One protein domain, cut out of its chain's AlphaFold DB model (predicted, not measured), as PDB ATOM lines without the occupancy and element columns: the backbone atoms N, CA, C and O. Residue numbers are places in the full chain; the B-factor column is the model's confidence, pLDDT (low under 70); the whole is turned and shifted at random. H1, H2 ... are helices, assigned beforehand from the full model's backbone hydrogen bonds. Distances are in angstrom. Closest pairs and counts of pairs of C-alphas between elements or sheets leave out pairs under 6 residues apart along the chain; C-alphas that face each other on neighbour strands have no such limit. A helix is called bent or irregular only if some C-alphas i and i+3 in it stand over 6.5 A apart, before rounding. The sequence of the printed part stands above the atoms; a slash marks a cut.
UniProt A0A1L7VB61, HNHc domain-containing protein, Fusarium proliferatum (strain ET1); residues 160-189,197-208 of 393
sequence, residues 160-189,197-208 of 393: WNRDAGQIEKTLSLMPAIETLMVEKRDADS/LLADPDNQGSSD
ATOM      1  N   TRP A 160     237.170 166.906 131.592       90.88
ATOM      2  CA  TRP A 160     237.044 168.309 132.013       90.88
ATOM      3  C   TRP A 160     237.552 168.594 133.426       90.88
ATOM      4  O   TRP A 160     238.028 169.691 133.694       90.88
ATOM      5  N   ASN A 161     237.490 167.615 134.322       90.88
ATOM      6  CA  ASN A 161     237.910 167.775 135.712       90.88
ATOM      7  C   ASN A 161     238.757 166.604 136.211       90.88
ATOM      8  O   ASN A 161     238.846 166.374 137.414       90.88
ATOM      9  N   ARG A 162     239.378 165.844 135.301       87.38
ATOM     10  CA  ARG A 162     240.134 164.633 135.664       87.38
ATOM     11  C   ARG A 162     241.359 164.921 136.541       87.38
ATOM     12  O   ARG A 162     241.753 164.071 137.327       87.38
ATOM     13  N   ASP A 163     241.973 166.087 136.353       88.69
ATOM     14  CA  ASP A 163     243.199 166.532 137.008       88.69
ATOM     15  C   ASP A 163     243.185 168.062 137.151       88.69
ATOM     16  O   ASP A 163     242.373 168.742 136.518       88.69
ATOM     17  N   ALA A 164     244.080 168.606 137.980       90.75
ATOM     18  CA  ALA A 164     244.138 170.040 138.274       90.75
ATOM     19  C   ALA A 164     244.312 170.919 137.019       90.75
ATOM     20  O   ALA A 164     243.693 171.975 136.927       90.75
ATOM     21  N   GLY A 165     245.095 170.469 136.032       90.81
ATOM     22  CA  GLY A 165     245.311 171.225 134.797       90.81
ATOM     23  C   GLY A 165     244.067 171.253 133.906       90.81
ATOM     24  O   GLY A 165     243.752 172.277 133.299       90.81
ATOM     25  N   GLN A 166     243.314 170.150 133.841       90.50
ATOM     26  CA  GLN A 166     242.024 170.149 133.148       90.50
ATOM     27  C   GLN A 166     240.969 170.972 133.885       90.50
ATOM     28  O   GLN A 166     240.203 171.668 133.221       90.50
ATOM     29  N   ILE A 167     240.961 170.944 135.222       93.00
ATOM     30  CA  ILE A 167     240.090 171.803 136.035       93.00
ATOM     31  C   ILE A 167     240.360 173.271 135.708       93.00
ATOM     32  O   ILE A 167     239.435 173.973 135.311       93.00
ATOM     33  N   GLU A 168     241.616 173.718 135.777       94.12
ATOM     34  CA  GLU A 168     242.001 175.098 135.453       94.12
ATOM     35  C   GLU A 168     241.574 175.486 134.030       94.12
ATOM     36  O   GLU A 168     240.981 176.546 133.801       94.12
ATOM     37  N   LYS A 169     241.794 174.589 133.062       92.62
ATOM     38  CA  LYS A 169     241.357 174.800 131.681       92.62
ATOM     39  C   LYS A 169     239.837 174.940 131.574       92.62
ATOM     40  O   LYS A 169     239.373 175.844 130.878       92.62
ATOM     41  N   THR A 170     239.064 174.090 132.243       94.31
ATOM     42  CA  THR A 170     237.595 174.167 132.239       94.31
ATOM     43  C   THR A 170     237.108 175.439 132.929       94.31
ATOM     44  O   THR A 170     236.253 176.123 132.367       94.31
ATOM     45  N   LEU A 171     237.709 175.828 134.059       94.94
ATOM     46  CA  LEU A 171     237.430 177.095 134.747       94.94
ATOM     47  C   LEU A 171     237.666 178.299 133.829       94.94
ATOM     48  O   LEU A 171     236.814 179.181 133.737       94.94
ATOM     49  N   SER A 172     238.752 178.301 133.048       94.94
ATOM     50  CA  SER A 172     239.021 179.372 132.072       94.94
ATOM     51  C   SER A 172     237.958 179.490 130.965       94.94
ATOM     52  O   SER A 172     237.832 180.536 130.324       94.94
ATOM     53  N   LEU A 173     237.181 178.425 130.736       95.94
ATOM     54  CA  LEU A 173     236.104 178.368 129.748       95.94
ATOM     55  C   LEU A 173     234.710 178.582 130.356       95.94
ATOM     56  O   LEU A 173     233.752 178.698 129.590       95.94
ATOM     57  N   MET A 174     234.576 178.697 131.683       95.50
ATOM     58  CA  MET A 174     233.287 178.936 132.349       95.50
ATOM     59  C   MET A 174     232.524 180.148 131.790       95.50
ATOM     60  O   MET A 174     231.354 179.972 131.449       95.50
ATOM     61  N   PRO A 175     233.155 181.308 131.504       95.62
ATOM     62  CA  PRO A 175     232.447 182.435 130.888       95.62
ATOM     63  C   PRO A 175     231.825 182.115 129.517       95.62
ATOM     64  O   PRO A 175     230.793 182.672 129.132       95.62
ATOM     65  N   ALA A 176     232.443 181.209 128.750       96.94
ATOM     66  CA  ALA A 176     231.897 180.747 127.475       96.94
ATOM     67  C   ALA A 176     230.727 179.772 127.686       96.94
ATOM     68  O   ALA A 176     229.738 179.844 126.955       96.94
ATOM     69  N   ILE A 177     230.809 178.903 128.699       96.75
ATOM     70  CA  ILE A 177     229.715 178.001 129.085       96.75
ATOM     71  C   ILE A 177     228.500 178.821 129.538       96.75
ATOM     72  O   ILE A 177     227.414 178.646 128.991       96.75
ATOM     73  N   GLU A 178     228.688 179.779 130.447       96.62
ATOM     74  CA  GLU A 178     227.644 180.705 130.911       96.62
ATOM     75  C   GLU A 178     226.966 181.426 129.741       96.62
ATOM     76  O   GLU A 178     225.741 181.485 129.662       96.62
ATOM     77  N   THR A 179     227.768 181.910 128.785       97.31
ATOM     78  CA  THR A 179     227.271 182.598 127.586       97.31
ATOM     79  C   THR A 179     226.380 181.700 126.722       97.31
ATOM     80  O   THR A 179     225.488 182.208 126.047       97.31
ATOM     81  N   LEU A 180     226.576 180.378 126.722       96.88
ATOM     82  CA  LEU A 180     225.679 179.456 126.018       96.88
ATOM     83  C   LEU A 180     224.429 179.108 126.830       96.88
ATOM     84  O   LEU A 180     223.386 178.850 126.232       96.88
ATOM     85  N   MET A 181     224.541 179.058 128.157       96.00
ATOM     86  CA  MET A 181     223.530 178.440 129.019       96.00
ATOM     87  C   MET A 181     222.509 179.430 129.582       96.00
ATOM     88  O   MET A 181     221.338 179.076 129.715       96.00
ATOM     89  N   VAL A 182     222.927 180.651 129.919       95.19
ATOM     90  CA  VAL A 182     222.088 181.606 130.661       95.19
ATOM     91  C   VAL A 182     222.215 183.030 130.142       95.19
ATOM     92  O   VAL A 182     223.081 183.355 129.332       95.19
ATOM     93  N   GLU A 183     221.314 183.905 130.589       92.88
ATOM     94  CA  GLU A 183     221.472 185.343 130.403       92.88
ATOM     95  C   GLU A 183     222.611 185.865 131.280       92.88
ATOM     96  O   GLU A 183     222.863 185.354 132.367       92.88
ATOM     97  N   LYS A 184     223.275 186.939 130.841       90.88
ATOM     98  CA  LYS A 184     224.442 187.479 131.551       90.88
ATOM     99  C   LYS A 184     224.162 187.822 133.020       90.88
ATOM    100  O   LYS A 184     225.031 187.639 133.859       90.88
ATOM    101  N   ARG A 185     222.960 188.315 133.333       92.00
ATOM    102  CA  ARG A 185     222.567 188.675 134.707       92.00
ATOM    103  C   ARG A 185     222.468 187.477 135.655       92.00
ATOM    104  O   ARG A 185     222.562 187.670 136.859       92.00
ATOM    105  N   ASP A 186     222.278 186.276 135.112       94.62
ATOM    106  CA  ASP A 186     222.102 185.042 135.879       94.62
ATOM    107  C   ASP A 186     223.391 184.202 135.907       94.62
ATOM    108  O   ASP A 186     223.410 183.131 136.512       94.62
ATOM    109  N   ALA A 187     224.468 184.679 135.263       94.19
ATOM    110  CA  ALA A 187     225.735 183.966 135.117       94.19
ATOM    111  C   ALA A 187     226.338 183.571 136.473       94.19
ATOM    112  O   ALA A 187     226.587 182.391 136.695       94.19
ATOM    113  N   ASP A 188     226.458 184.513 137.413       94.19
ATOM    114  CA  ASP A 188     227.052 184.251 138.734       94.19
ATOM    115  C   ASP A 188     226.272 183.182 139.515       94.19
ATOM    116  O   ASP A 188     226.851 182.264 140.098       94.19
ATOM    117  N   SER A 189     224.935 183.265 139.497       95.56
ATOM    118  CA  SER A 189     224.077 182.281 140.165       95.56
ATOM    119  C   SER A 189     224.182 180.911 139.501       95.56
ATOM    120  O   SER A 189     224.245 179.891 140.191       95.56
ATOM    121  N   LEU A 197     230.102 170.960 139.616       92.31
ATOM    122  CA  LEU A 197     229.780 169.813 138.763       92.31
ATOM    123  C   LEU A 197     230.778 169.661 137.612       92.31
ATOM    124  O   LEU A 197     231.011 168.544 137.149       92.31
ATOM    125  N   LEU A 198     231.320 170.778 137.126       93.44
ATOM    126  CA  LEU A 198     232.096 170.852 135.889       93.44
ATOM    127  C   LEU A 198     233.604 170.904 136.144       93.44
ATOM    128  O   LEU A 198     234.355 170.305 135.377       93.44
ATOM    129  N   ALA A 199     234.038 171.594 137.199       92.75
ATOM    130  CA  ALA A 199     235.436 171.931 137.445       92.75
ATOM    131  C   ALA A 199     235.723 172.227 138.933       92.75
ATOM    132  O   ALA A 199     236.329 173.241 139.252       92.75
ATOM    133  N   ASP A 200     235.291 171.347 139.839       92.12
ATOM    134  CA  ASP A 200     235.538 171.480 141.285       92.12
ATOM    135  C   ASP A 200     237.032 171.297 141.626       92.12
ATOM    136  O   ASP A 200     237.546 170.182 141.462       92.12
ATOM    137  N   PRO A 201     237.738 172.336 142.118       89.56
ATOM    138  CA  PRO A 201     239.151 172.235 142.490       89.56
ATOM    139  C   PRO A 201     239.416 171.242 143.626       89.56
ATOM    140  O   PRO A 201     240.481 170.620 143.659       89.56
ATOM    141  N   ASP A 202     238.443 171.060 144.522       90.12
ATOM    142  CA  ASP A 202     238.573 170.215 145.710       90.12
ATOM    143  C   ASP A 202     238.169 168.757 145.433       90.12
ATOM    144  O   ASP A 202     238.425 167.860 146.241       90.12
ATOM    145  N   ASN A 203     237.555 168.486 144.275       87.31
ATOM    146  CA  ASN A 203     237.019 167.173 143.931       87.31
ATOM    147  C   ASN A 203     237.264 166.810 142.462       87.31
ATOM    148  O   ASN A 203     236.360 166.827 141.625       87.31
ATOM    149  N   GLN A 204     238.491 166.381 142.166       88.31
ATOM    150  CA  GLN A 204     238.847 165.831 140.856       88.31
ATOM    151  C   GLN A 204     237.890 164.705 140.440       88.31
ATOM    152  O   GLN A 204     237.507 163.849 141.247       88.31
ATOM    153  N   GLY A 205     237.494 164.707 139.169       85.50
ATOM    154  CA  GLY A 205     236.532 163.771 138.600       85.50
ATOM    155  C   GLY A 205     235.109 163.965 139.130       85.50
ATOM    156  O   GLY A 205     234.394 162.972 139.299       85.50
ATOM    157  N   SER A 206     234.696 165.195 139.468       86.81
ATOM    158  CA  SER A 206     233.356 165.475 140.015       86.81
ATOM    159  C   SER A 206     232.218 165.169 139.031       86.81
ATOM    160  O   SER A 206     231.107 164.846 139.465       86.81
ATOM    161  N   SER A 207     232.509 165.169 137.723       91.06
ATOM    162  CA  SER A 207     231.563 164.842 136.646       91.06
ATOM    163  C   SER A 207     231.538 163.358 136.265       91.06
ATOM    164  O   SER A 207     230.664 162.952 135.495       91.06
ATOM    165  N   ASP A 208     232.435 162.525 136.807       91.12
ATOM    166  CA  ASP A 208     232.419 161.074 136.580       91.12
ATOM    167  C   ASP A 208     231.357 160.402 137.460       91.12
ATOM    168  O   ASP A 208     231.629 159.796 138.502       91.12
TER     169      ASP A 208
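What this domain is: This is residues 160 to 189 and 197 to 208 of the 393 residues of the protein "HNHc domain-containing protein" of Fusarium proliferatum (strain ET1) (UniProt A0A1L7VB61). One long helix with a kink, H1, makes the length of the domain; the short helix H2 turns back at its last end, and a stretch with no named element, residues 197 to 208, lies beside its first half. The printed part has 42 residues with two named helices, H1 then H2, and no named strand; the class is all helix. It is only just compact, close to loose, with a radius of gyration of the C-alphas of 10.9 A, and a rod of 30 by 15 by 14 A.

Where its parts are: H1, residues 164 to 181, runs 24.1 A from C-alpha 164 at (244.138, 170.040, 138.274) to C-alpha 181. It has a kink of 51 degrees near residue 175 and is irregular: C-alphas 172 and 175 are 7.3 A apart. H2, residues 184 to 189, spans 10.1 A and ends at C-alpha 189 at (224.077, 182.281, 140.165); it is irregular, with C-alphas 185 and 188 7.5 A apart.

How they stand to each other: H1, with residues 178 to 179 alone, and H2 only just touch, only at the corner by their tight link, with 3 pairs of C-alphas within 8 A. The closest C-alphas are those of Glu 178 and Ala 187, 5.7 A apart. They run opposite ways at a steep tilt of 45 degrees. O i to N i+4 pairs within hydrogen-bond range number 12 of 14 in H1 and 0 of 2 in H2, where 2 of 3 O i to N i+3 pairs are.

The domain as a whole: The C-alphas farthest apart, of Asp 163 and Arg 185, are 30.4 A apart. Residues 190 to 196 are not printed; C-alphas 189 and 197 are 13.8 A apart across the cut. The mean pLDDT of the printed part is 92.6, and no printed residue is under 70.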